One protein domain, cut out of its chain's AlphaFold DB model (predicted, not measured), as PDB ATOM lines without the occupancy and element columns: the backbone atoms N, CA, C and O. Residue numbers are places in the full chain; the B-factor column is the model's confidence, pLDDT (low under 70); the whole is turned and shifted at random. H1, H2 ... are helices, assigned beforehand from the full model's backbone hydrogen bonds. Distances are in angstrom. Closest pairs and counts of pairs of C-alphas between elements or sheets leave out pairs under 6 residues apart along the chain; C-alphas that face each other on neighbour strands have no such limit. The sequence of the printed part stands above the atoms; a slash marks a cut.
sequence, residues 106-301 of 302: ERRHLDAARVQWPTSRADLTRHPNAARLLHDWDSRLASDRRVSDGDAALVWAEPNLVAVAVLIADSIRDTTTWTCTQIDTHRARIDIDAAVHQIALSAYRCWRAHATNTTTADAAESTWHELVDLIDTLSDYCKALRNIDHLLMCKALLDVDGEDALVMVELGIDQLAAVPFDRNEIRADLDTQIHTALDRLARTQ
ATOM      1  N   GLU A 106      31.071   8.752 -17.973       65.00
ATOM      2  CA  GLU A 106      30.825   7.907 -19.151       65.00
ATOM      3  C   GLU A 106      30.489   6.462 -18.786       65.00
ATOM      4  O   GLU A 106      29.518   5.892 -19.277       65.00
ATOM      5  N   ARG A 107      31.234   5.888 -17.837       69.81
ATOM      6  CA  ARG A 107      30.943   4.542 -17.330       69.81
ATOM      7  C   ARG A 107      29.553   4.424 -16.703       69.81
ATOM      8  O   ARG A 107      28.899   3.415 -16.913       69.81
ATOM      9  N   ARG A 108      29.068   5.452 -15.998       69.06
ATOM     10  CA  ARG A 108      27.717   5.436 -15.413       69.06
ATOM     11  C   ARG A 108      26.616   5.452 -16.471       69.06
ATOM     12  O   ARG A 108      25.581   4.842 -16.238       69.06
ATOM     13  N   HIS A 109      26.822   6.111 -17.609       65.44
ATOM     14  CA  HIS A 109      25.826   6.121 -18.685       65.44
ATOM     15  C   HIS A 109      25.838   4.808 -19.484       65.44
ATOM     16  O   HIS A 109      24.770   4.302 -19.826       65.44
ATOM     17  N   LEU A 110      27.015   4.198 -19.696       66.25
ATOM     18  CA  LEU A 110      27.111   2.825 -20.220       66.25
ATOM     19  C   LEU A 110      26.392   1.831 -19.300       66.25
ATOM     20  O   LEU A 110      25.664   0.960 -19.771       66.25
ATOM     21  N   ASP A 111      26.548   2.003 -17.987       63.31
ATOM     22  CA  ASP A 111      25.811   1.226 -17.001       63.31
ATOM     23  C   ASP A 111      24.305   1.532 -17.070       63.31
ATOM     24  O   ASP A 111      23.499   0.625 -16.964       63.31
ATOM     25  N   ALA A 112      23.878   2.779 -17.270       60.12
ATOM     26  CA  ALA A 112      22.459   3.144 -17.323       60.12
ATOM     27  C   ALA A 112      21.713   2.578 -18.549       60.12
ATOM     28  O   ALA A 112      20.508   2.349 -18.468       60.12
ATOM     29  N   ALA A 113      22.415   2.222 -19.632       57.69
ATOM     30  CA  ALA A 113      21.862   1.487 -20.778       57.69
ATOM     31  C   ALA A 113      21.482   0.018 -20.462       57.69
ATOM     32  O   ALA A 113      21.227  -0.770 -21.368       57.69
ATOM     33  N   ARG A 114      21.419  -0.349 -19.177       61.19
ATOM     34  CA  ARG A 114      21.221  -1.671 -18.553       61.19
ATOM     35  C   ARG A 114      20.130  -2.583 -19.102       61.19
ATOM     36  O   ARG A 114      20.139  -3.757 -18.752       61.19
ATOM     37  N   VAL A 115      19.147  -2.083 -19.844       54.94
ATOM     38  CA  VAL A 115      17.800  -2.623 -19.640       54.94
ATOM     39  C   VAL A 115      17.642  -4.087 -20.074       54.94
ATOM     40  O   VAL A 115      17.006  -4.807 -19.314       54.94
ATOM     41  N   GLN A 116      18.237  -4.603 -21.165       66.25
ATOM     42  CA  GLN A 116      18.045  -6.028 -21.559       66.25
ATOM     43  C   GLN A 116      19.187  -6.647 -22.387       66.25
ATOM     44  O   GLN A 116      18.957  -7.538 -23.206       66.25
ATOM     45  N   TRP A 117      20.423  -6.185 -22.216       82.25
ATOM     46  CA  TRP A 117      21.543  -6.700 -23.010       82.25
ATOM     47  C   TRP A 117      22.158  -7.946 -22.373       82.25
ATOM     48  O   TRP A 117      22.185  -8.049 -21.145       82.25
ATOM     49  N   PRO A 118      22.688  -8.890 -23.166       83.38
ATOM     50  CA  PRO A 118      23.447 -10.003 -22.617       83.38
ATOM     51  C   PRO A 118      24.648  -9.469 -21.831       83.38
ATOM     52  O   PRO A 118      25.432  -8.654 -22.320       83.38
ATOM     53  N   THR A 119      24.766  -9.933 -20.589       81.19
ATOM     54  CA  THR A 119      25.818  -9.523 -19.644       81.19
ATOM     55  C   THR A 119      26.867 -10.609 -19.467       81.19
ATOM     56  O   THR A 119      27.794 -10.470 -18.677       81.19
ATOM     57  N   SER A 120      26.741 -11.719 -20.190       82.94
ATOM     58  CA  SER A 120      27.687 -12.818 -20.118       82.94
ATOM     59  C   SER A 120      27.762 -13.582 -21.433       82.94
ATOM     60  O   SER A 120      26.802 -13.658 -22.202       82.94
ATOM     61  N   ARG A 121      28.902 -14.243 -21.657       84.69
ATOM     62  CA  ARG A 121      29.078 -15.180 -22.779       84.69
ATOM     63  C   ARG A 121      28.048 -16.314 -22.743       84.69
ATOM     64  O   ARG A 121      27.619 -16.778 -23.790       84.69
ATOM     65  N   ALA A 122      27.639 -16.734 -21.543       85.62
ATOM     66  CA  ALA A 122      26.629 -17.769 -21.345       85.62
ATOM     67  C   ALA A 122      25.216 -17.321 -21.761       85.62
ATOM     68  O   ALA A 122      24.381 -18.166 -22.070       85.62
ATOM     69  N   ASP A 123      24.936 -16.016 -21.788       86.31
ATOM     70  CA  ASP A 123      23.679 -15.509 -22.342       86.31
ATOM     71  C   ASP A 123      23.707 -15.559 -23.873       86.31
ATOM     72  O   ASP A 123      22.722 -15.956 -24.491       86.31
ATOM     73  N   LEU A 124      24.859 -15.255 -24.485       88.44
ATOM     74  CA  LEU A 124      25.041 -15.270 -25.943       88.44
ATOM     75  C   LEU A 124      24.863 -16.658 -26.554       88.44
ATOM     76  O   LEU A 124      24.304 -16.778 -27.643       88.44
ATOM     77  N   THR A 125      25.281 -17.712 -25.848       89.19
ATOM     78  CA  THR A 125      25.142 -19.100 -26.323       89.19
ATOM     79  C   THR A 125      23.693 -19.567 -26.436       89.19
ATOM     80  O   THR A 125      23.438 -20.563 -27.108       89.19
ATOM     81  N   ARG A 126      22.732 -18.863 -25.822       89.50
ATOM     82  CA  ARG A 126      21.300 -19.196 -25.907       89.50
ATOM     83  C   ARG A 126      20.649 -18.740 -27.214       89.50
ATOM     84  O   ARG A 126      19.506 -19.107 -27.478       89.50
ATOM     85  N   HIS A 127      21.339 -17.925 -28.008       89.81
ATOM     86  CA  HIS A 127      20.790 -17.359 -29.234       89.81
ATOM     87  C   HIS A 127      21.145 -18.205 -30.467       89.81
ATOM     88  O   HIS A 127      22.244 -18.755 -30.534       89.81
ATOM     89  N   PRO A 128      20.267 -18.269 -31.488       90.81
ATOM     90  CA  PRO A 128      20.548 -18.994 -32.731       90.81
ATOM     91  C   PRO A 128      21.845 -18.550 -33.423       90.81
ATOM     92  O   PRO A 128      22.550 -19.371 -34.000       90.81
ATOM     93  N   ASN A 129      22.191 -17.262 -33.325       90.38
ATOM     94  CA  ASN A 129      23.393 -16.683 -33.924       90.38
ATOM     95  C   ASN A 129      24.597 -16.624 -32.952       90.38
ATOM     96  O   ASN A 129      25.454 -15.745 -33.060       90.38
ATOM     97  N   ALA A 130      24.665 -17.536 -31.974       91.12
ATOM     98  CA  ALA A 130      25.661 -17.510 -30.898       91.12
ATOM     99  C   ALA A 130      27.116 -17.407 -31.386       91.12
ATOM    100  O   ALA A 130      27.899 -16.661 -30.804       91.12
ATOM    101  N   ALA A 131      27.487 -18.130 -32.449       91.44
ATOM    102  CA  ALA A 131      28.864 -18.151 -32.952       91.44
ATOM    103  C   ALA A 131      29.342 -16.760 -33.401       91.44
ATOM    104  O   ALA A 131      30.446 -16.345 -33.052       91.44
ATOM    105  N   ARG A 132      28.490 -16.019 -34.122       91.50
ATOM    106  CA  ARG A 132      28.787 -14.650 -34.553       91.50
ATOM    107  C   ARG A 132      28.800 -13.687 -33.373       91.50
ATOM    108  O   ARG A 132      29.746 -12.926 -33.233       91.50
ATOM    109  N   LEU A 133      27.801 -13.763 -32.493       91.06
ATOM    110  CA  LEU A 133      27.724 -12.886 -31.319       91.06
ATOM    111  C   LEU A 133      28.940 -13.043 -30.398       91.06
ATOM    112  O   LEU A 133      29.457 -12.055 -29.886       91.06
ATOM    113  N   LEU A 134      29.410 -14.278 -30.198       91.12
ATOM    114  CA  LEU A 134      30.623 -14.557 -29.433       91.12
ATOM    115  C   LEU A 134      31.877 -14.050 -30.143       91.12
ATOM    116  O   LEU A 134      32.767 -13.537 -29.473       91.12
ATOM    117  N   HIS A 135      31.944 -14.166 -31.471       90.81
ATOM    118  CA  HIS A 135      33.047 -13.610 -32.249       90.81
ATOM    119  C   HIS A 135      33.114 -12.083 -32.125       90.81
ATOM    120  O   HIS A 135      34.173 -11.550 -31.796       90.81
ATOM    121  N   ASP A 136      31.991 -11.388 -32.319       89.44
ATOM    122  CA  ASP A 136      31.906  -9.931 -32.181       89.44
ATOM    123  C   ASP A 136      32.322  -9.505 -30.768       89.44
ATOM    124  O   ASP A 136      33.165  -8.619 -30.599       89.44
ATOM    125  N   TRP A 137      31.805 -10.205 -29.753       88.69
ATOM    126  CA  TRP A 137      32.161  -9.991 -28.355       88.69
ATOM    127  C   TRP A 137      33.660 -10.166 -28.105       88.69
ATOM    128  O   TRP A 137      34.293  -9.249 -27.592       88.69
ATOM    129  N   ASP A 138      34.243 -11.299 -28.502       88.38
ATOM    130  CA  ASP A 138      35.660 -11.610 -28.282       88.38
ATOM    131  C   ASP A 138      36.597 -10.681 -29.069       88.38
ATOM    132  O   ASP A 138      37.699 -10.367 -28.612       88.38
ATOM    133  N   SER A 139      36.165 -10.220 -30.248       86.62
ATOM    134  CA  SER A 139      36.939  -9.295 -31.082       86.62
ATOM    135  C   SER A 139      37.120  -7.927 -30.418       86.62
ATOM    136  O   SER A 139      38.158  -7.282 -30.579       86.62
ATOM    137  N   ARG A 140      36.122  -7.492 -29.638       82.19
ATOM    138  CA  ARG A 140      36.091  -6.193 -28.950       82.19
ATOM    139  C   ARG A 140      36.534  -6.296 -27.490       82.19
ATOM    140  O   ARG A 140      37.165  -5.378 -26.962       82.19
ATOM    141  N   LEU A 141      36.230  -7.411 -26.834       79.75
ATOM    142  CA  LEU A 141      36.497  -7.678 -25.426       79.75
ATOM    143  C   LEU A 141      37.345  -8.947 -25.318       79.75
ATOM    144  O   LEU A 141      36.879 -10.039 -25.607       79.75
ATOM    145  N   ALA A 142      38.598  -8.813 -24.871       75.00
ATOM    146  CA  ALA A 142      39.502  -9.954 -24.719       75.00
ATOM    147  C   ALA A 142      38.850 -11.121 -23.942       75.00
ATOM    148  O   ALA A 142      38.264 -10.911 -22.877       75.00
ATOM    149  N   SER A 143      39.017 -12.342 -24.455       67.06
ATOM    150  CA  SER A 143      38.281 -13.560 -24.079       67.06
ATOM    151  C   SER A 143      38.369 -13.985 -22.605       67.06
ATOM    152  O   SER A 143      37.490 -14.703 -22.135       67.06
ATOM    153  N   ASP A 144      39.399 -13.540 -21.882       60.59
ATOM    154  CA  ASP A 144      39.759 -13.998 -20.528       60.59
ATOM    155  C   ASP A 144      39.341 -13.012 -19.413       60.59
ATOM    156  O   ASP A 144      39.895 -12.990 -18.312       60.59
ATOM    157  N   ARG A 145      38.399 -12.103 -19.708       63.84
ATOM    158  CA  ARG A 145      38.027 -10.999 -18.807       63.84
ATOM    159  C   ARG A 145      36.684 -11.194 -18.113       63.84
ATOM    160  O   ARG A 145      35.737 -11.750 -18.662       63.84
ATOM    161  N   ARG A 146      36.602 -10.647 -16.891       64.56
ATOM    162  CA  ARG A 146      35.344 -10.494 -16.149       64.56
ATOM    163  C   ARG A 146      34.450  -9.512 -16.897       64.56
ATOM    164  O   ARG A 146      34.819  -8.349 -17.041       64.56
ATOM    165  N   VAL A 147      33.302 -10.002 -17.350       66.75
ATOM    166  CA  VAL A 147      32.266  -9.176 -17.970       66.75
ATOM    167  C   VAL A 147      31.648  -8.262 -16.917       66.75
ATOM    168  O   VAL A 147      31.458  -8.674 -15.771       66.75
ATOM    169  N   SER A 148      31.355  -7.023 -17.295       68.38
ATOM    170  CA  SER A 148      30.646  -6.072 -16.447       68.38
ATOM    171  C   SER A 148      29.508  -5.389 -17.199       68.38
ATOM    172  O   SER A 148      29.613  -5.084 -18.387       68.38
ATOM    173  N   ASP A 149      28.446  -5.085 -16.459       70.00
ATOM    174  CA  ASP A 149      27.239  -4.388 -16.915       70.00
ATOM    175  C   ASP A 149      27.562  -3.215 -17.847       70.00
ATOM    176  O   ASP A 149      28.357  -2.361 -17.484       70.00
ATOM    177  N   GLY A 150      26.989  -3.181 -19.054       72.94
ATOM    178  CA  GLY A 150      27.256  -2.139 -20.060       72.94
ATOM    179  C   GLY A 150      28.341  -2.482 -21.092       72.94
ATOM    180  O   GLY A 150      28.532  -1.722 -22.037       72.94
ATOM    181  N   ASP A 151      29.013  -3.634 -20.979       80.88
ATOM    182  CA  ASP A 151      30.000  -4.088 -21.978       80.88
ATOM    183  C   ASP A 151      29.383  -4.271 -23.370       80.88
ATOM    184  O   ASP A 151      30.034  -4.001 -24.377       80.88
ATOM    185  N   ALA A 152      28.101  -4.633 -23.437       84.75
ATOM    186  CA  ALA A 152      27.360  -4.743 -24.688       84.75
ATOM    187  C   ALA A 152      27.417  -3.451 -25.528       84.75
ATOM    188  O   ALA A 152      27.554  -3.528 -26.745       84.75
ATOM    189  N   ALA A 153      27.394  -2.272 -24.890       84.25
ATOM    190  CA  ALA A 153      27.467  -0.970 -25.562       84.25
ATOM    191  C   ALA A 153      28.839  -0.668 -26.193       84.25
ATOM    192  O   ALA A 153      28.966   0.285 -26.960       84.25
ATOM    193  N   LEU A 154      29.865  -1.463 -25.878       83.19
ATOM    194  CA  LEU A 154      31.195  -1.392 -26.495       83.19
ATOM    195  C   LEU A 154      31.345  -2.367 -27.670       83.19
ATOM    196  O   LEU A 154      32.306  -2.263 -28.434       83.19
ATOM    197  N   VAL A 155      30.436  -3.337 -27.776       87.06
ATOM    198  CA  VAL A 155      30.481  -4.407 -28.777       87.06
ATOM    199  C   VAL A 155      29.529  -4.108 -29.927       87.06
ATOM    200  O   VAL A 155      29.927  -4.208 -31.085       87.06
ATOM    201  N   TRP A 156      28.292  -3.720 -29.615       89.38
ATOM    202  CA  TRP A 156      27.231  -3.531 -30.602       89.38
ATOM    203  C   TRP A 156      26.718  -2.094 -30.640       89.38
ATOM    204  O   TRP A 156      26.777  -1.357 -29.654       89.38
ATOM    205  N   ALA A 157      26.194  -1.706 -31.799       89.00
ATOM    206  CA  ALA A 157      25.751  -0.345 -32.063       89.00
ATOM    207  C   ALA A 157      24.419  -0.015 -31.365       89.00
ATOM    208  O   ALA A 157      24.230   1.102 -30.894       89.00
ATOM    209  N   GLU A 158      23.514  -0.984 -31.225       90.00
ATOM    210  CA  GLU A 158      22.202  -0.827 -30.588       90.00
ATOM    211  C   GLU A 158      22.309  -0.428 -29.101       90.00
ATOM    212  O   GLU A 158      21.785   0.623 -28.726       90.00
ATOM    213  N   PRO A 159      23.014  -1.182 -28.229       88.06
ATOM    214  CA  PRO A 159      23.256  -0.755 -26.850       88.06
ATOM    215  C   PRO A 159      24.096   0.521 -26.761       88.06
ATOM    216  O   PRO A 159      23.916   1.290 -25.814       88.06
ATOM    217  N   ASN A 160      24.989   0.772 -27.729       88.31
ATOM    218  CA  ASN A 160      25.735   2.025 -27.782       88.31
ATOM    219  C   ASN A 160      24.777   3.213 -27.932       88.31
ATOM    220  O   ASN A 160      24.809   4.114 -27.100       88.31
ATOM    221  N   LEU A 161      23.864   3.164 -28.909       88.00
ATOM    222  CA  LEU A 161      22.841   4.185 -29.147       88.00
ATOM    223  C   LEU A 161      21.952   4.446 -27.926       88.00
ATOM    224  O   LEU A 161      21.624   5.598 -27.646       88.00
ATOM    225  N   VAL A 162      21.607   3.415 -27.151       90.00
ATOM    226  CA  VAL A 162      20.873   3.616 -25.890       90.00
ATOM    227  C   VAL A 162      21.704   4.409 -24.883       90.00
ATOM    228  O   VAL A 162      21.181   5.330 -24.257       90.00
ATOM    229  N   ALA A 163      23.001   4.115 -24.749       85.88
ATOM    230  CA  ALA A 163      23.885   4.910 -23.896       85.88
ATOM    231  C   ALA A 163      23.976   6.370 -24.378       85.88
ATOM    232  O   ALA A 163      23.956   7.282 -23.553       85.88
ATOM    233  N   VAL A 164      24.004   6.606 -25.698       85.75
ATOM    234  CA  VAL A 164      23.935   7.957 -26.290       85.75
ATOM    235  C   VAL A 164      22.634   8.664 -25.916       85.75
ATOM    236  O   VAL A 164      22.662   9.816 -25.493       85.75
ATOM    237  N   ALA A 165      21.493   7.989 -26.036       90.38
ATOM    238  CA  ALA A 165      20.198   8.575 -25.712       90.38
ATOM    239  C   ALA A 165      20.095   8.954 -24.228       90.38
ATOM    240  O   ALA A 165      19.651  10.055 -23.910       90.38
ATOM    241  N   VAL A 166      20.570   8.087 -23.324       89.62
ATOM    242  CA  VAL A 166      20.655   8.392 -21.886       89.62
ATOM    243  C   VAL A 166      21.547   9.608 -21.639       89.62
ATOM    244  O   VAL A 166      21.206  10.471 -20.836       89.62
ATOM    245  N   LEU A 167      22.660   9.714 -22.363       87.19
ATOM    246  CA  LEU A 167      23.539  10.867 -22.262       87.19
ATOM    247  C   LEU A 167      22.860  12.177 -22.651       87.19
ATOM    248  O   LEU A 167      22.991  13.189 -21.964       87.19
ATOM    249  N   ILE A 168      22.176  12.166 -23.794       88.31
ATOM    250  CA  ILE A 168      21.472  13.335 -24.310       88.31
ATOM    251  C   ILE A 168      20.365  13.716 -23.328       88.31
ATOM    252  O   ILE A 168      20.232  14.889 -22.997       88.31
ATOM    253  N   ALA A 169      19.631  12.732 -22.807       90.12
ATOM    254  CA  ALA A 169      18.620  12.929 -21.779       90.12
ATOM    255  C   ALA A 169      19.187  13.599 -20.520       90.12
ATOM    256  O   ALA A 169      18.623  14.586 -20.054       90.12
ATOM    257  N   ASP A 170      20.319  13.123 -19.999       88.19
ATOM    258  CA  ASP A 170      20.984  13.753 -18.855       88.19
ATOM    259  C   ASP A 170      21.446  15.174 -19.195       88.19
ATOM    260  O   ASP A 170      21.196  16.105 -18.434       88.19
ATOM    261  N   SER A 171      22.006  15.384 -20.389       87.88
ATOM    262  CA  SER A 171      22.377  16.727 -20.835       87.88
ATOM    263  C   SER A 171      21.181  17.667 -20.986       87.88
ATOM    264  O   SER A 171      21.377  18.869 -20.830       87.88
ATOM    265  N   ILE A 172      19.996  17.174 -21.351       91.44
ATOM    266  CA  ILE A 172      18.776  17.983 -21.404       91.44
ATOM    267  C   ILE A 172      18.375  18.377 -19.983       91.44
ATOM    268  O   ILE A 172      18.124  19.554 -19.732       91.44
ATOM    269  N   ARG A 173      18.356  17.418 -19.049       91.75
ATOM    270  CA  ARG A 173      17.981  17.663 -17.647       91.75
ATOM    271  C   ARG A 173      18.908  18.661 -16.950       91.75
ATOM    272  O   ARG A 173      18.443  19.401 -16.089       91.75
ATOM    273  N   ASP A 174      20.175  18.697 -17.353       89.94
ATOM    274  CA  ASP A 174      21.183  19.632 -16.847       89.94
ATOM    275  C   ASP A 174      21.042  21.070 -17.393       89.94
ATOM    276  O   ASP A 174      21.708  21.973 -16.883       89.94
ATOM    277  N   THR A 175      20.217  21.313 -18.423       91.56
ATOM    278  CA  THR A 175      20.023  22.673 -18.971       91.56
ATOM    279  C   THR A 175      19.244  23.571 -18.012       91.56
ATOM    280  O   THR A 175      18.315  23.133 -17.326       91.56
ATOM    281  N   THR A 176      19.576  24.863 -17.978       91.06
ATOM    282  CA  THR A 176      18.865  25.822 -17.112       91.06
ATOM    283  C   THR A 176      17.431  26.030 -17.594       91.06
ATOM    284  O   THR A 176      16.504  26.052 -16.777       91.06
ATOM    285  N   THR A 177      17.223  26.064 -18.914       91.88
ATOM    286  CA  THR A 177      15.906  26.139 -19.560       91.88
ATOM    287  C   THR A 177      15.005  24.982 -19.142       91.88
ATOM    288  O   THR A 177      13.815  25.197 -18.919       91.88
ATOM    289  N   TRP A 178      15.545  23.769 -18.972       92.44
ATOM    290  CA  TRP A 178      14.753  22.614 -18.540       92.44
ATOM    291  C   TRP A 178      14.131  22.804 -17.157       92.44
ATOM    292  O   TRP A 178      12.987  22.408 -16.939       92.44
ATOM    293  N   THR A 179      14.853  23.447 -16.236       90.12
ATOM    294  CA  THR A 179      14.358  23.758 -14.882       90.12
ATOM    295  C   THR A 179      13.477  25.011 -14.816       90.12
ATOM    296  O   THR A 179      12.796  25.233 -13.816       90.12
ATOM    297  N   CYS A 180      13.465  25.824 -15.874       88.62
ATOM    298  CA  CYS A 180      12.697  27.062 -15.938       88.62
ATOM    299  C   CYS A 180      11.200  26.786 -16.148       88.62
ATOM    300  O   CYS A 180      10.821  25.926 -16.936       88.62
ATOM    301  N   THR A 181      10.324  27.565 -15.510       91.00
ATOM    302  CA  THR A 181       8.863  27.451 -15.680       91.00
ATOM    303  C   THR A 181       8.381  27.889 -17.065       91.00
ATOM    304  O   THR A 181       7.303  27.484 -17.499       91.00
ATOM    305  N   GLN A 182       9.171  28.684 -17.795       89.25
ATOM    306  CA  GLN A 182       8.812  29.152 -19.138       89.25
ATOM    307  C   GLN A 182       8.626  27.995 -20.128       89.25
ATOM    308  O   GLN A 182       7.726  28.052 -20.965       89.25
ATOM    309  N   ILE A 183       9.404  26.913 -20.010       92.44
ATOM    310  CA  ILE A 183       9.260  25.749 -20.896       92.44
ATOM    311  C   ILE A 183       7.881  25.083 -20.748       92.44
ATOM    312  O   ILE A 183       7.304  24.616 -21.734       92.44
ATOM    313  N   ASP A 184       7.326  25.100 -19.532       92.12
ATOM    314  CA  ASP A 184       6.007  24.551 -19.223       92.12
ATOM    315  C   ASP A 184       4.896  25.459 -19.762       92.12
ATOM    316  O   ASP A 184       3.939  24.970 -20.369       92.12
ATOM    317  N   THR A 185       5.052  26.781 -19.635       93.25
ATOM    318  CA  THR A 185       4.116  27.772 -20.195       93.25
ATOM    319  C   THR A 185       3.940  27.600 -21.705       93.25
ATOM    320  O   THR A 185       2.812  27.595 -22.200       93.25
ATOM    321  N   HIS A 186       5.038  27.385 -22.433       92.31
ATOM    322  CA  HIS A 186       5.014  27.162 -23.882       92.31
ATOM    323  C   HIS A 186       4.653  25.721 -24.282       92.31
ATOM    324  O   HIS A 186       4.569  25.419 -25.472       92.31
ATOM    325  N   ARG A 187       4.411  24.818 -23.316       91.31
ATOM    326  CA  ARG A 187       4.184  23.376 -23.549       91.31
ATOM    327  C   ARG A 187       5.289  22.741 -24.399       91.31
ATOM    328  O   ARG A 187       5.027  21.904 -25.257       91.31
ATOM    329  N   ALA A 188       6.521  23.183 -24.176       92.75
ATOM    330  CA  ALA A 188       7.694  22.781 -24.942       92.75
ATOM    331  C   ALA A 188       8.436  21.592 -24.296       92.75
ATOM    332  O   ALA A 188       9.350  21.023 -24.896       92.75
ATOM    333  N   ARG A 189       8.059  21.217 -23.066       92.94
ATOM    334  CA  ARG A 189       8.645  20.099 -22.323       92.94
ATOM    335  C   ARG A 189       8.201  18.760 -22.923       92.94
ATOM    336  O   ARG A 189       7.008  18.522 -23.084       92.94
ATOM    337  N   ILE A 190       9.167  17.892 -23.221       92.69
ATOM    338  CA  ILE A 190       8.931  16.529 -23.725       92.69
ATOM    339  C   ILE A 190       8.998  15.502 -22.592       92.69
ATOM    340  O   ILE A 190       9.641  15.742 -21.573       92.69
ATOM    341  N   ASP A 191       8.392  14.332 -22.770       92.38
ATOM    342  CA  ASP A 191       8.633  13.203 -21.869       92.38
ATOM    343  C   ASP A 191       9.945  12.501 -22.263       92.38
ATOM    344  O   ASP A 191       9.979  11.621 -23.127       92.38
ATOM    345  N   ILE A 192      11.054  12.944 -21.657       92.19
ATOM    346  CA  ILE A 192      12.396  12.402 -21.923       92.19
ATOM    347  C   ILE A 192      12.463  10.917 -21.562       92.19
ATOM    348  O   ILE A 192      13.097  10.140 -22.276       92.19
ATOM    349  N   ASP A 193      11.826  10.515 -20.462       90.75
ATOM    350  CA  ASP A 193      11.888   9.139 -19.978       90.75
ATOM    351  C   ASP A 193      11.149   8.203 -20.938       90.75
ATOM    352  O   ASP A 193      11.681   7.148 -21.297       90.75
ATOM    353  N   ALA A 194       9.979   8.617 -21.434       88.56
ATOM    354  CA  ALA A 194       9.264   7.888 -22.474       88.56
ATOM    355  C   ALA A 194      10.071   7.799 -23.780       88.56
ATOM    356  O   ALA A 194      10.158   6.717 -24.365       88.56
ATOM    357  N   ALA A 195      10.716   8.890 -24.211       91.00
ATOM    358  CA  ALA A 195      11.539   8.900 -25.422       91.00
ATOM    359  C   ALA A 195      12.750   7.955 -25.308       91.00
ATOM    360  O   ALA A 195      12.998   7.139 -26.198       91.00
ATOM    361  N   VAL A 196      13.478   7.999 -24.187       91.19
ATOM    362  CA  VAL A 196      14.602   7.084 -23.921       91.19
ATOM    363  C   VAL A 196      14.117   5.636 -23.837       91.19
ATOM    364  O   VAL A 196      14.769   4.741 -24.374       91.19
ATOM    365  N   HIS A 197      12.963   5.389 -23.210       87.81
ATOM    366  CA  HIS A 197      12.377   4.053 -23.141       87.81
ATOM    367  C   HIS A 197      12.004   3.511 -24.528       87.81
ATOM    368  O   HIS A 197      12.299   2.355 -24.834       87.81
ATOM    369  N   GLN A 198      11.411   4.344 -25.389       89.81
ATOM    370  CA  GLN A 198      11.091   3.984 -26.770       89.81
ATOM    371  C   GLN A 198      12.354   3.630 -27.562       89.81
ATOM    372  O   GLN A 198      12.391   2.585 -28.211       89.81
ATOM    373  N   ILE A 199      13.407   4.447 -27.460       91.44
ATOM    374  CA  ILE A 199      14.705   4.176 -28.093       91.44
ATOM    375  C   ILE A 199      15.282   2.853 -27.584       91.44
ATOM    376  O   ILE A 199      15.701   2.019 -28.383       91.44
ATOM    377  N   ALA A 200      15.258   2.617 -26.270       90.50
ATOM    378  CA  ALA A 200      15.751   1.375 -25.683       90.50
ATOM    379  C   ALA A 200      14.982   0.145 -26.189       90.50
ATOM    380  O   ALA A 200      15.593  -0.870 -26.527       90.50
ATOM    381  N   LEU A 201      13.653   0.236 -26.288       87.50
ATOM    382  CA  LEU A 201      12.810  -0.841 -26.798       87.50
ATOM    383  C   LEU A 201      13.080  -1.125 -28.282       87.50
ATOM    384  O   LEU A 201      13.206  -2.289 -28.668       87.50
ATOM    385  N   SER A 202      13.185  -0.083 -29.109       89.25
ATOM    386  CA  SER A 202      13.484  -0.213 -30.540       89.25
ATOM    387  C   SER A 202      14.887  -0.776 -30.774       89.25
ATOM    388  O   SER A 202      15.039  -1.740 -31.522       89.25
ATOM    389  N   ALA A 203      15.894  -0.275 -30.055       91.00
ATOM    390  CA  ALA A 203      17.254  -0.806 -30.086       91.00
ATOM    391  C   ALA A 203      17.292  -2.291 -29.695       91.00
ATOM    392  O   ALA A 203      17.930  -3.101 -30.367       91.00
ATOM    393  N   TYR A 204      16.567  -2.675 -28.640       88.62
ATOM    394  CA  TYR A 204      16.484  -4.072 -28.221       88.62
ATOM    395  C   TYR A 204      15.828  -4.962 -29.284       88.62
ATOM    396  O   TYR A 204      16.288  -6.078 -29.523       88.62
ATOM    397  N   ARG A 205      14.777  -4.482 -29.959       87.75
ATOM    398  CA  ARG A 205      14.138  -5.211 -31.067       87.75
ATOM    399  C   ARG A 205      15.101  -5.410 -32.239       87.75
ATOM    400  O   ARG A 205      15.194  -6.538 -32.725       87.75
ATOM    401  N   CYS A 206      15.847  -4.373 -32.631       89.06
ATOM    402  CA  CYS A 206      16.890  -4.461 -33.663       89.06
ATOM    403  C   CYS A 206      17.953  -5.500 -33.301       89.06
ATOM    404  O   CYS A 206      18.246  -6.408 -34.079       89.06
ATOM    405  N   TRP A 207      18.472  -5.431 -32.079       90.12
ATOM    406  CA  TRP A 207      19.483  -6.375 -31.627       90.12
ATOM    407  C   TRP A 207      18.944  -7.802 -31.530       90.12
ATOM    408  O   TRP A 207      19.625  -8.750 -31.911       90.12
ATOM    409  N   ARG A 208      17.708  -7.991 -31.052       88.81
ATOM    410  CA  ARG A 208      17.100  -9.322 -30.965       88.81
ATOM    411  C   ARG A 208      16.953  -9.941 -32.351       88.81
ATOM    412  O   ARG A 208      17.284 -11.111 -32.508       88.81
ATOM    413  N   ALA A 209      16.522  -9.153 -33.333       87.25
ATOM    414  CA  ALA A 209      16.485  -9.529 -34.742       87.25
ATOM    415  C   ALA A 209      17.864  -9.963 -35.275       87.25
ATOM    416  O   ALA A 209      17.973 -11.004 -35.929       87.25
ATOM    417  N   HIS A 210      18.920  -9.215 -34.940       85.62
ATOM    418  CA  HIS A 210      20.309  -9.563 -35.255       85.62
ATOM    419  C   HIS A 210      20.745 -10.874 -34.562       85.62
ATOM    420  O   HIS A 210      21.334 -11.760 -35.190       85.62
ATOM    421  N   ALA A 211      20.393 -11.058 -33.288       87.94
ATOM    422  CA  ALA A 211      20.737 -12.238 -32.499       87.94
ATOM    423  C   ALA A 211      20.017 -13.520 -32.958       87.94
ATOM    424  O   ALA A 211      20.543 -14.624 -32.793       87.94
ATOM    425  N   THR A 212      18.817 -13.404 -33.529       86.56
ATOM    426  CA  THR A 212      18.052 -14.542 -34.060       86.56
ATOM    427  C   THR A 212      18.247 -14.762 -35.558       86.56
ATOM    428  O   THR A 212      17.878 -15.827 -36.044       86.56
ATOM    429  N   ASN A 213      18.849 -13.807 -36.278       81.00
ATOM    430  CA  ASN A 213      19.004 -13.821 -37.737       81.00
ATOM    431  C   ASN A 213      17.659 -13.980 -38.486       81.00
ATOM    432  O   ASN A 213      17.583 -14.623 -39.529       81.00
ATOM    433  N   THR A 214      16.575 -13.451 -37.910       71.62
ATOM    434  CA  THR A 214      15.193 -13.667 -38.389       71.62
ATOM    435  C   THR A 214      14.650 -12.543 -39.265       71.62
ATOM    436  O   THR A 214      13.563 -12.687 -39.817       71.62
ATOM    437  N   THR A 215      15.350 -11.414 -39.369       69.75
ATOM    438  CA  THR A 215      14.835 -10.214 -40.042       69.75
ATOM    439  C   THR A 215      15.443 -10.077 -41.431       69.75
ATOM    440  O   THR A 215      16.640 -10.297 -41.614       69.75
ATOM    441  N   THR A 216      14.617  -9.720 -42.417       72.06
ATOM    442  CA  THR A 216      15.096  -9.355 -43.756       72.06
ATOM    443  C   THR A 216      15.980  -8.111 -43.664       72.06
ATOM    444  O   THR A 216      15.746  -7.247 -42.818       72.06
ATOM    445  N   ALA A 217      16.999  -8.011 -44.521       72.50
ATOM    446  CA  ALA A 217      17.940  -6.888 -44.494       72.50
ATOM    447  C   ALA A 217      17.214  -5.528 -44.525       72.50
ATOM    448  O   ALA A 217      17.474  -4.683 -43.674       72.50
ATOM    449  N   ASP A 218      16.210  -5.390 -45.395       74.25
ATOM    450  CA  ASP A 218      15.438  -4.155 -45.575       74.25
ATOM    451  C   ASP A 218      14.654  -3.736 -44.316       74.25
ATOM    452  O   ASP A 218      14.604  -2.559 -43.960       74.25
ATOM    453  N   ALA A 219      14.053  -4.691 -43.597       77.38
ATOM    454  CA  ALA A 219      13.287  -4.390 -42.385       77.38
ATOM    455  C   ALA A 219      14.204  -4.014 -41.210       77.38
ATOM    456  O   ALA A 219      13.872  -3.133 -40.411       77.38
ATOM    457  N   ALA A 220      15.369  -4.661 -41.113       77.25
ATOM    458  CA  ALA A 220      16.384  -4.308 -40.128       77.25
ATOM    459  C   ALA A 220      16.943  -2.904 -40.397       77.25
ATOM    460  O   ALA A 220      17.084  -2.112 -39.468       77.25
ATOM    461  N   GLU A 221      17.190  -2.576 -41.666       80.56
ATOM    462  CA  GLU A 221      17.677  -1.267 -42.084       80.56
ATOM    463  C   GLU A 221      16.651  -0.158 -41.817       80.56
ATOM    464  O   GLU A 221      17.014   0.865 -41.241       80.56
ATOM    465  N   SER A 222      15.368  -0.358 -42.136       83.00
ATOM    466  CA  SER A 222      14.313   0.623 -41.825       83.00
ATOM    467  C   SER A 222      14.204   0.891 -40.321       83.00
ATOM    468  O   SER A 222      14.224   2.041 -39.891       83.00
ATOM    469  N   THR A 223      14.161  -0.167 -39.502       86.12
ATOM    470  CA  THR A 223      14.048  -0.026 -38.036       86.12
ATOM    471  C   THR A 223      15.279   0.674 -37.447       86.12
ATOM    472  O   THR A 223      15.184   1.427 -36.477       86.12
ATOM    473  N   TRP A 224      16.454   0.439 -38.035       87.00
ATOM    474  CA  TRP A 224      17.685   1.118 -37.649       87.00
ATOM    475  C   TRP A 224      17.657   2.616 -37.980       87.00
ATOM    476  O   TRP A 224      18.033   3.423 -37.132       87.00
ATOM    477  N   HIS A 225      17.176   2.999 -39.165       88.44
ATOM    478  CA  HIS A 225      17.018   4.410 -39.534       88.44
ATOM    479  C   HIS A 225      16.022   5.127 -38.616       88.44
ATOM    480  O   HIS A 225      16.350   6.182 -38.085       88.44
ATOM    481  N   GLU A 226      14.874   4.512 -38.315       88.75
ATOM    482  CA  GLU A 226      13.903   5.065 -37.357       88.75
ATOM    483  C   GLU A 226      14.523   5.301 -35.967       88.75
ATOM    484  O   GLU A 226      14.273   6.318 -35.319       88.75
ATOM    485  N   LEU A 227      15.362   4.372 -35.496       90.50
ATOM    486  CA  LEU A 227      16.070   4.509 -34.223       90.50
ATOM    487  C   LEU A 227      17.060   5.684 -34.235       90.50
ATOM    488  O   LEU A 227      17.162   6.423 -33.253       90.50
ATOM    489  N   VAL A 228      17.790   5.843 -35.338       89.50
ATOM    490  CA  VAL A 228      18.718   6.958 -35.549       89.50
ATOM    491  C   VAL A 228      17.967   8.290 -35.571       89.50
ATOM    492  O   VAL A 228      18.380   9.215 -34.872       89.50
ATOM    493  N   ASP A 229      16.836   8.363 -36.271       89.25
ATOM    494  CA  ASP A 229      16.005   9.568 -36.370       89.25
ATOM    495  C   ASP A 229      15.455  10.008 -35.001       89.25
ATOM    496  O   ASP A 229      15.426  11.203 -34.682       89.25
ATOM    497  N   LEU A 230      15.077   9.057 -34.135       90.94
ATOM    498  CA  LEU A 230      14.657   9.352 -32.758       90.94
ATOM    499  C   LEU A 230      15.786   9.985 -31.932       90.94
ATOM    500  O   LEU A 230      15.565  10.950 -31.196       90.94
ATOM    501  N   ILE A 231      17.007   9.463 -32.058       91.38
ATOM    502  CA  ILE A 231      18.175  10.005 -31.352       91.38
ATOM    503  C   ILE A 231      18.554  11.374 -31.907       91.38
ATOM    504  O   ILE A 231      18.893  12.276 -31.140       91.38
ATOM    505  N   ASP A 232      18.449  11.553 -33.220       89.75
ATOM    506  CA  ASP A 232      18.673  12.835 -33.867       89.75
ATOM    507  C   ASP A 232      17.680  13.893 -33.392       89.75
ATOM    508  O   ASP A 232      18.099  15.004 -33.058       89.75
ATOM    509  N   THR A 233      16.410  13.518 -33.249       90.81
ATOM    510  CA  THR A 233      15.360  14.378 -32.694       90.81
ATOM    511  C   THR A 233      15.689  14.803 -31.260       90.81
ATOM    512  O   THR A 233      15.643  15.994 -30.947       90.81
ATOM    513  N   LEU A 234      16.104  13.868 -30.394       92.44
ATOM    514  CA  LEU A 234      16.544  14.195 -29.029       92.44
ATOM    515  C   LEU A 234      17.788  15.092 -29.007       92.44
ATOM    516  O   LEU A 234      17.868  16.032 -28.215       92.44
ATOM    517  N   SER A 235      18.765  14.823 -29.874       91.25
ATOM    518  CA  SER A 235      19.970  15.646 -30.013       91.25
ATOM    519  C   SER A 235      19.609  17.078 -30.408       91.25
ATOM    520  O   SER A 235      20.124  18.036 -29.831       91.25
ATOM    521  N   ASP A 236      18.739  17.242 -31.402       90.31
ATOM    522  CA  ASP A 236      18.378  18.559 -31.920       90.31
ATOM    523  C   ASP A 236      17.502  19.331 -30.925       90.31
ATOM    524  O   ASP A 236      17.697  20.537 -30.754       90.31
ATOM    525  N   TYR A 237      16.660  18.632 -30.160       92.88
ATOM    526  CA  TYR A 237      15.980  19.190 -28.992       92.88
ATOM    527  C   TYR A 237      16.975  19.705 -27.938       92.88
ATOM    528  O   TYR A 237      16.881  20.852 -27.498       92.88
ATOM    529  N   CYS A 238      17.988  18.906 -27.583       92.88
ATOM    530  CA  CYS A 238      19.031  19.314 -26.640       92.88
ATOM    531  C   CYS A 238      19.804  20.552 -27.119       92.88
ATOM    532  O   CYS A 238      20.061  21.462 -26.326       92.88
ATOM    533  N   LYS A 239      20.155  20.624 -28.410       88.56
ATOM    534  CA  LYS A 239      20.809  21.809 -28.993       88.56
ATOM    535  C   LYS A 239      19.925  23.043 -28.891       88.56
ATOM    536  O   LYS A 239      20.410  24.108 -28.525       88.56
ATOM    537  N   ALA A 240      18.641  22.903 -29.207       92.00
ATOM    538  CA  ALA A 240      17.704  24.012 -29.140       92.00
ATOM    539  C   ALA A 240      17.574  24.551 -27.706       92.00
ATOM    540  O   ALA A 240      17.613  25.765 -27.520       92.00
ATOM    541  N   LEU A 241      17.537  23.678 -26.693       91.81
ATOM    542  CA  LEU A 241      17.560  24.103 -25.289       91.81
ATOM    543  C   LEU A 241      18.860  24.813 -24.903       91.81
ATOM    544  O   LEU A 241      18.803  25.863 -24.278       91.81
ATOM    545  N   ARG A 242      20.026  24.311 -25.324       90.38
ATOM    546  CA  ARG A 242      21.311  24.988 -25.058       90.38
ATOM    547  C   ARG A 242      21.398  26.373 -25.698       90.38
ATOM    548  O   ARG A 242      22.004  27.275 -25.128       90.38
ATOM    549  N   ASN A 243      20.787  26.559 -26.866       90.06
ATOM    550  CA  ASN A 243      20.695  27.883 -27.480       90.06
ATOM    551  C   ASN A 243      19.833  28.828 -26.630       90.06
ATOM    552  O   ASN A 243      20.179  29.995 -26.481       90.06
ATOM    553  N   ILE A 244      18.745  28.330 -26.037       91.69
ATOM    554  CA  ILE A 244      17.912  29.117 -25.120       91.69
ATOM    555  C   ILE A 244      18.667  29.406 -23.814       91.69
ATOM    556  O   ILE A 244      18.641  30.546 -23.357       91.69
ATOM    557  N   ASP A 245      19.419  28.444 -23.267       90.50
ATOM    558  CA  ASP A 245      20.299  28.661 -22.106       90.50
ATOM    559  C   ASP A 245      21.292  29.800 -22.363       90.50
ATOM    560  O   ASP A 245      21.514  30.640 -21.492       90.50
ATOM    561  N   HIS A 246      21.866  29.861 -23.569       86.38
ATOM    562  CA  HIS A 246      22.757  30.948 -23.964       86.38
ATOM    563  C   HIS A 246      22.034  32.304 -23.958       86.38
ATOM    564  O   HIS A 246      22.555  33.269 -23.405       86.38
ATOM    565  N   LEU A 247      20.815  32.386 -24.505       89.62
ATOM    566  CA  LEU A 247      20.012  33.618 -24.469       89.62
ATOM    567  C   LEU A 247      19.658  34.033 -23.031       89.62
ATOM    568  O   LEU A 247      19.756  35.211 -22.687       89.62
ATOM    569  N   LEU A 248      19.300  33.072 -22.174       88.12
ATOM    570  CA  LEU A 248      19.039  33.312 -20.751       88.12
ATOM    571  C   LEU A 248      20.294  33.795 -20.015       88.12
ATOM    572  O   LEU A 248      20.201  34.679 -19.167       88.12
ATOM    573  N   MET A 249      21.468  33.261 -20.356       87.75
ATOM    574  CA  MET A 249      22.750  33.722 -19.823       87.75
ATOM    575  C   MET A 249      23.052  35.160 -20.255       87.75
ATOM    576  O   MET A 249      23.388  35.980 -19.405       87.75
ATOM    577  N   CYS A 250      22.883  35.493 -21.539       83.00
ATOM    578  CA  CYS A 250      23.028  36.867 -22.033       83.00
ATOM    579  C   CYS A 250      22.090  37.827 -21.295       83.00
ATOM    580  O   CYS A 250      22.511  38.904 -20.877       83.00
ATOM    581  N   LYS A 251      20.836  37.417 -21.071       86.94
ATOM    582  CA  LYS A 251      19.872  38.201 -20.294       86.94
ATOM    583  C   LYS A 251      20.334  38.399 -18.848       86.94
ATOM    584  O   LYS A 251      20.319  39.523 -18.360       86.94
ATOM    585  N   ALA A 252      20.801  37.341 -18.185       86.88
ATOM    586  CA  ALA A 252      21.314  37.431 -16.820       86.88
ATOM    587  C   ALA A 252      22.544  38.352 -16.713       86.88
ATOM    588  O   ALA A 252      22.685  39.050 -15.714       86.88
ATOM    589  N   LEU A 253      23.406  38.399 -17.736       83.38
ATOM    590  CA  LEU A 253      24.541  39.328 -17.792       83.38
ATOM    591  C   LEU A 253      24.097  40.796 -17.886       83.38
ATOM    592  O   LEU A 253      24.725  41.648 -17.261       83.38
ATOM    593  N   LEU A 254      23.007  41.096 -18.602       83.00
ATOM    594  CA  LEU A 254      22.433  42.452 -18.660       83.00
ATOM    595  C   LEU A 254      21.861  42.916 -17.310       83.00
ATOM    596  O   LEU A 254      21.799  44.121 -17.053       83.00
ATOM    597  N   ASP A 255      21.437  41.967 -16.471       84.25
ATOM    598  CA  ASP A 255      20.873  42.219 -15.142       84.25
ATOM    599  C   ASP A 255      21.951  42.420 -14.061       84.25
ATOM    600  O   ASP A 255      21.630  42.832 -12.948       84.25
ATOM    601  N   VAL A 256      23.230  42.162 -14.365       84.69
ATOM    602  CA  VAL A 256      24.333  42.463 -13.446       84.69
ATOM    603  C   VAL A 256      24.588  43.973 -13.424       84.69
ATOM    604  O   VAL A 256      24.870  44.601 -14.451       84.69
ATOM    605  N   ASP A 257      24.536  44.555 -12.227       72.00
ATOM    606  CA  ASP A 257      24.956  45.936 -11.990       72.00
ATOM    607  C   ASP A 257      26.459  46.075 -12.298       72.00
ATOM    608  O   ASP A 257      27.312  45.482 -11.634       72.00
ATOM    609  N   GLY A 258      26.799  46.844 -13.334       72.00
ATOM    610  CA  GLY A 258      28.169  47.013 -13.827       72.00
ATOM    611  C   GLY A 258      28.248  48.063 -14.934       72.00
ATOM    612  O   GLY A 258      27.217  48.549 -15.389       72.00
ATOM    613  N   GLU A 259      29.453  48.431 -15.367       76.44
ATOM    614  CA  GLU A 259      29.641  49.374 -16.480       76.44
ATOM    615  C   GLU A 259      29.194  48.752 -17.814       76.44
ATOM    616  O   GLU A 259      29.586  47.632 -18.147       76.44
ATOM    617  N   ASP A 260      28.415  49.499 -18.604       74.06
ATOM    618  CA  ASP A 260      27.901  49.074 -19.920       74.06
ATOM    619  C   ASP A 260      29.004  48.572 -20.856       74.06
ATOM    620  O   ASP A 260      28.823  47.593 -21.575       74.06
ATOM    621  N   ALA A 261      30.183  49.194 -20.788       63.94
ATOM    622  CA  ALA A 261      31.340  48.811 -21.586       63.94
ATOM    623  C   ALA A 261      31.819  47.377 -21.294       63.94
ATOM    624  O   ALA A 261      32.231  46.676 -22.216       63.94
ATOM    625  N   LEU A 262      31.744  46.924 -20.037       71.25
ATOM    626  CA  LEU A 262      32.130  45.567 -19.648       71.25
ATOM    627  C   LEU A 262      31.098  44.546 -20.142       71.25
ATOM    628  O   LEU A 262      31.461  43.491 -20.656       71.25
ATOM    629  N   VAL A 263      29.813  44.889 -20.030       72.25
ATOM    630  CA  VAL A 263      28.700  44.053 -20.494       72.25
ATOM    631  C   VAL A 263      28.734  43.899 -22.016       72.25
ATOM    632  O   VAL A 263      28.573  42.793 -22.521       72.25
ATOM    633  N   MET A 264      29.021  44.973 -22.757       69.38
ATOM    634  CA  MET A 264      29.184  44.922 -24.214       69.38
ATOM    635  C   MET A 264      30.343  44.019 -24.651       69.38
ATOM    636  O   MET A 264      30.175  43.237 -25.584       69.38
ATOM    637  N   VAL A 265      31.494  44.096 -23.970       73.44
ATOM    638  CA  VAL A 265      32.648  43.224 -24.255       73.44
ATOM    639  C   VAL A 265      32.309  41.760 -23.976       73.44
ATOM    640  O   VAL A 265      32.604  40.905 -24.807       73.44
ATOM    641  N   GLU A 266      31.653  41.469 -22.852       73.06
ATOM    642  CA  GLU A 266      31.278  40.099 -22.481       73.06
ATOM    643  C   GLU A 266      30.225  39.506 -23.435       73.06
ATOM    644  O   GLU A 266      30.244  38.312 -23.723       73.06
ATOM    645  N   LEU A 267      29.334  40.344 -23.975       68.88
ATOM    646  CA  LEU A 267      28.356  39.957 -24.995       68.88
ATOM    647  C   LEU A 267      28.942  39.905 -26.417       68.88
ATOM    648  O   LEU A 267      28.227  39.542 -27.351       68.88
ATOM    649  N   GLY A 268      30.216  40.266 -26.604       70.62
ATOM    650  CA  GLY A 268      30.862  40.306 -27.917       70.62
ATOM    651  C   GLY A 268      30.275  41.363 -28.859       70.62
ATOM    652  O   GLY A 268      30.360  41.214 -30.077       70.62
ATOM    653  N   ILE A 269      29.650  42.410 -28.315       72.38
ATOM    654  CA  ILE A 269      29.111  43.526 -29.092       72.38
ATOM    655  C   ILE A 269      30.265  44.490 -29.367       72.38
ATOM    656  O   ILE A 269      30.752  45.174 -28.463       72.38
ATOM    657  N   ASP A 270      30.703  44.547 -30.623       64.38
ATOM    658  CA  ASP A 270      31.750  45.472 -31.046       64.38
ATOM    659  C   ASP A 270      31.333  46.923 -30.760       64.38
ATOM    660  O   ASP A 270      30.316  47.411 -31.256       64.38
ATOM    661  N   GLN A 271      32.176  47.657 -30.025       57.19
ATOM    662  CA  GLN A 271      32.003  49.087 -29.707       57.19
ATOM    663  C   GLN A 271      32.014  50.009 -30.950       57.19
ATOM    664  O   GLN A 271      31.968  51.230 -30.827       57.19
ATOM    665  N   LEU A 272      32.119  49.441 -32.154       49.88
ATOM    666  CA  LEU A 272      32.307  50.153 -33.418       49.88
ATOM    667  C   LEU A 272      31.009  50.696 -34.030       49.88
ATOM    668  O   LEU A 272      31.075  51.513 -34.949       49.88
ATOM    669  N   ALA A 273      29.836  50.291 -33.540       56.59
ATOM    670  CA  ALA A 273      28.571  50.859 -33.991       56.59
ATOM    671  C   ALA A 273      28.230  52.112 -33.168       56.59
ATOM    672  O   ALA A 273      28.090  52.046 -31.954       56.59
ATOM    673  N   ALA A 274      28.036  53.252 -33.836       58.72
ATOM    674  CA  ALA A 274      27.635  54.537 -33.245       58.72
ATOM    675  C   ALA A 274      26.205  54.552 -32.641       58.72
ATOM    676  O   ALA A 274      25.595  55.613 -32.508       58.72
ATOM    677  N   VAL A 275      25.646  53.382 -32.326       65.06
ATOM    678  CA  VAL A 275      24.303  53.217 -31.771       65.06
ATOM    679  C   VAL A 275      24.414  53.232 -30.243       65.06
ATOM    680  O   VAL A 275      25.235  52.492 -29.699       65.06
ATOM    681  N   PRO A 276      23.634  54.066 -29.533       75.25
ATOM    682  CA  PRO A 276      23.627  54.054 -28.076       75.25
ATOM    683  C   PRO A 276      23.178  52.681 -27.561       75.25
ATOM    684  O   PRO A 276      22.165  52.144 -28.000       75.25
ATOM    685  N   PHE A 277      23.949  52.113 -26.637       79.75
ATOM    686  CA  PHE A 277      23.627  50.849 -25.980       79.75
ATOM    687  C   PHE A 277      22.440  51.048 -25.026       79.75
ATOM    688  O   PHE A 277      22.595  51.654 -23.967       79.75
ATOM    689  N   ASP A 278      21.257  50.550 -25.397       86.44
ATOM    690  CA  ASP A 278      20.085  50.503 -24.516       86.44
ATOM    691  C   ASP A 278      19.869  49.077 -23.991       86.44
ATOM    692  O   ASP A 278      19.402  48.180 -24.699       86.44
ATOM    693  N   ARG A 279      20.180  48.867 -22.705       85.19
ATOM    694  CA  ARG A 279      19.967  47.580 -22.024       85.19
ATOM    695  C   ARG A 279      18.519  47.106 -22.096       85.19
ATOM    696  O   ARG A 279      18.287  45.900 -22.142       85.19
ATOM    697  N   ASN A 280      17.549  48.019 -22.053       89.25
ATOM    698  CA  ASN A 280      16.136  47.654 -22.041       89.25
ATOM    699  C   ASN A 280      15.680  47.160 -23.413       89.25
ATOM    700  O   ASN A 280      14.932  46.186 -23.475       89.25
ATOM    701  N   GLU A 281      16.162  47.783 -24.489       89.69
ATOM    702  CA  GLU A 281      15.889  47.345 -25.859       89.69
ATOM    703  C   GLU A 281      16.475  45.950 -26.113       89.69
ATOM    704  O   GLU A 281      15.751  45.047 -26.530       89.69
ATOM    705  N   ILE A 282      17.745  45.729 -25.750       88.06
ATOM    706  CA  ILE A 282      18.395  44.416 -25.900       88.06
ATOM    707  C   ILE A 282      17.687  43.359 -25.042       88.06
ATOM    708  O   ILE A 282      17.472  42.236 -25.493       88.06
ATOM    709  N   ARG A 283      17.272  43.703 -23.815       90.12
ATOM    710  CA  ARG A 283      16.507  42.786 -22.955       90.12
ATOM    711  C   ARG A 283      15.172  42.399 -23.597       90.12
ATOM    712  O   ARG A 283      14.825  41.220 -23.584       90.12
ATOM    713  N   ALA A 284      14.442  43.363 -24.158       92.44
ATOM    714  CA  ALA A 284      13.169  43.113 -24.832       92.44
ATOM    715  C   ALA A 284      13.339  42.244 -26.092       92.44
ATOM    716  O   ALA A 284      12.519  41.354 -26.348       92.44
ATOM    717  N   ASP A 285      14.419  42.453 -26.848       92.31
ATOM    718  CA  ASP A 285      14.758  41.620 -28.000       92.31
ATOM    719  C   ASP A 285      15.116  40.186 -27.579       92.31
ATOM    720  O   ASP A 285      14.532  39.230 -28.092       92.31
ATOM    721  N   LEU A 286      15.976  40.010 -26.568       90.00
ATOM    722  CA  LEU A 286      16.307  38.688 -26.021       90.00
ATOM    723  C   LEU A 286      15.062  37.949 -25.520       90.00
ATOM    724  O   LEU A 286      14.905  36.761 -25.799       90.00
ATOM    725  N   ASP A 287      14.149  38.640 -24.829       94.06
ATOM    726  CA  ASP A 287      12.877  38.052 -24.412       94.06
ATOM    727  C   ASP A 287      12.048  37.595 -25.617       94.06
ATOM    728  O   ASP A 287      11.537  36.473 -25.622       94.06
ATOM    729  N   THR A 288      11.970  38.406 -26.670       95.50
ATOM    730  CA  THR A 288      11.272  38.044 -27.913       95.50
ATOM    731  C   THR A 288      11.898  36.814 -28.577       95.50
ATOM    732  O   THR A 288      11.180  35.900 -29.003       95.50
ATOM    733  N   GLN A 289      13.229  36.740 -28.623       94.00
ATOM    734  CA  GLN A 289      13.957  35.598 -29.173       94.00
ATOM    735  C   GLN A 289      13.729  34.321 -28.352       94.00
ATOM    736  O   GLN A 289      13.467  33.268 -28.937       94.00
ATOM    737  N   ILE A 290      13.759  34.405 -27.016       93.25
ATOM    738  CA  ILE A 290      13.497  33.268 -26.116       93.25
ATOM    739  C   ILE A 290      12.079  32.725 -26.337       93.25
ATOM    740  O   ILE A 290      11.918  31.523 -26.559       93.25
ATOM    741  N   HIS A 291      11.059  33.591 -26.347       95.50
ATOM    742  CA  HIS A 291       9.671  33.170 -26.585       95.50
ATOM    743  C   HIS A 291       9.512  32.536 -27.974       95.50
ATOM    744  O   HIS A 291       8.933  31.459 -28.107       95.50
ATOM    745  N   THR A 292      10.106  33.143 -29.008       95.44
ATOM    746  CA  THR A 292      10.072  32.612 -30.380       95.44
ATOM    747  C   THR A 292      10.740  31.237 -30.478       95.44
ATOM    748  O   THR A 292      10.232  30.340 -31.161       95.44
ATOM    749  N   ALA A 293      11.871  31.047 -29.794       93.00
ATOM    750  CA  ALA A 293      12.588  29.778 -29.757       93.00
ATOM    751  C   ALA A 293      11.775  28.691 -29.038       93.00
ATOM    752  O   ALA A 293      11.648  27.584 -29.568       93.00
ATOM    753  N   LEU A 294      11.164  29.012 -27.892       94.38
ATOM    754  CA  LEU A 294      10.287  28.099 -27.153       94.38
ATOM    755  C   LEU A 294       9.039  27.715 -27.965       94.38
ATOM    756  O   LEU A 294       8.699  26.536 -28.034       94.38
ATOM    757  N   ASP A 295       8.413  28.665 -28.662       95.12
ATOM    758  CA  ASP A 295       7.266  28.400 -29.542       95.12
ATOM    759  C   ASP A 295       7.633  27.550 -30.759       95.12
ATOM    760  O   ASP A 295       6.847  26.726 -31.243       95.12
ATOM    761  N   ARG A 296       8.830  27.750 -31.318       94.25
ATOM    762  CA  ARG A 296       9.346  26.885 -32.384       94.25
ATOM    763  C   ARG A 296       9.553  25.468 -31.861       94.25
ATOM    764  O   ARG A 296       9.115  24.523 -32.510       94.25
ATOM    765  N   LEU A 297      10.163  25.333 -30.689       93.12
ATOM    766  CA  LEU A 297      10.426  24.048 -30.057       93.12
ATOM    767  C   LEU A 297       9.113  23.314 -29.740       93.12
ATOM    768  O   LEU A 297       8.957  22.171 -30.156       93.12
ATOM    769  N   ALA A 298       8.106  23.989 -29.181       92.44
ATOM    770  CA  ALA A 298       6.780  23.415 -28.939       92.44
ATOM    771  C   ALA A 298       6.073  22.920 -30.217       92.44
ATOM    772  O   ALA A 298       5.356  21.922 -30.186       92.44
ATOM    773  N   ARG A 299       6.281  23.588 -31.362       92.38
ATOM    774  CA  ARG A 299       5.719  23.156 -32.655       92.38
ATOM    775  C   ARG A 299       6.400  21.922 -33.229       92.38
ATOM    776  O   ARG A 299       5.734  21.150 -33.899       92.38
ATOM    777  N   THR A 300       7.692  21.727 -32.967       89.00
ATOM    778  CA  THR A 300       8.421  20.536 -33.442       89.00
ATOM    779  C   THR A 300       8.041  19.247 -32.714       89.00
ATOM    780  O   THR A 300       8.410  18.175 -33.173       89.00
ATOM    781  N   GLN A 301       7.327  19.346 -31.588       79.38
ATOM    782  CA  GLN A 301       6.933  18.201 -30.758       79.38
ATOM    783  C   GLN A 301       5.480  17.751 -30.982       79.38
ATOM    784  O   GLN A 301       5.028  16.823 -30.315       79.38
TER     785      GLN A 301
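What this domain is: This is residues 106 to 301 of the 302 residues of an uncharacterized protein of Mycolicibacterium novocastrense (UniProt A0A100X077). This is a long rod of helices with H9 as its spine: H5 and H8 pack on the first part of H9, and H11 folds back along its later part. H2, H3 and H4 gather near the far end of H8 and the beginning of H5 at one end of the rod, H1 crosses H5 nearer the middle, and H10 and the link of residues 267 to 278 make the other end. The printed part has 196 residues with eleven named helices, H1 to H11 in order along the chain, and no named strand, and its class is all helix. The three helices H5, H8 and H9 form a bundle, up and down, each running against the one before it in the chain. The whole is loose, with a radius of gyration of the C-alphas of 23.3 A, and spans 73 by 35 by 29 A.

Where its parts are: Start at C-alpha 106 at (30.825, 7.907, -19.151), where H1, residues 106 to 112, begins. Next come H2, residues 121 to 124, and H3, residues 130 to 140, which is 15.5 A from first to last C-alpha. After H4, residues 152 to 155, look for H5, residues 157 to 173, 24.3 A long. Two helices of four residues follow, H6 at residues 176 to 179 and H7 at residues 182 to 185. H8, residues 192 to 212, measures 30.1 A. Find C-alpha 217 at (17.940, -6.888, -44.494); from there H9, residues 217 to 254, runs 55.9 A to C-alpha 254 at (22.433, 42.452, -18.660). Then read H10, residues 260 to 266, and H11, residues 279 to 300, which covers 31.5 A and ends at C-alpha 300 at (8.421, 20.536, -33.442).

How they stand to each other: Begin with the two hubs, H5 and H9, which touch four helices each. They touch each other with residues 231 to 241 of H9, at a shallow tilt of 21 degrees, the same way; the closest C-alphas, of Ile 172 and Cys 238, are 5.4 A apart. H5 and H8 touch at a shallow tilt of 5 degrees, opposite ways, with the C-alphas of Glu 158 and Ala 203 closest at 5.0 A. H8 and H9 are a helical hairpin at a shallow tilt of 25 degrees; their closest C-alphas, of Ile 199 and Leu 227, are 6.3 A apart. Farther along H9, residues 237 to 254 touch H11, opposite ways at a shallow tilt of 17 degrees, with the C-alphas of Ile 244 and Ile 290 closest at 6.1 A. H6 touches H9 too, the C-alphas of Thr 177 and Asp 245 being closest at 5.7 A. H7 is close to H11 but not clearly touching, at 6.8 A between the C-alphas of Ile 183 and Leu 294. H10 is likewise close to H9 but not clearly touching, at 6.7 A between the C-alphas of Leu 254 and Val 263. H1 touches H5, about perpendicular at 79 degrees, with the C-alphas of Leu 110 and Ala 163 closest at 5.3 A. H4 and H5 touch only at the corner, with the C-alphas of Ala 153 and Asn 160 closest at 4.1 A. H3 touches H4, the C-alphas of Trp 137 and Val 155 being closest at 5.8 A. H2 touches H3, with the C-alphas of Leu 124 and Ala 130 closest at 5.5 A. In H1, H3, H5, H8, H9, H10 and H11 every O i to N i+4 pair is within hydrogen-bond range; H2, H4, H6 and H7 are too short for such a pair.

The domain as a whole: The two C-alphas farthest apart, those of Arg 126 and Ala 274, are 74.4 A apart. The printed part has no cut. Two links are long, H3 to H4 with 11 residues and H10 to H11 with 12. The mean pLDDT of the printed part is 83.9; among the 27 residues under 70 are residues 106 to 116, 143 to 148 and 270 to 275.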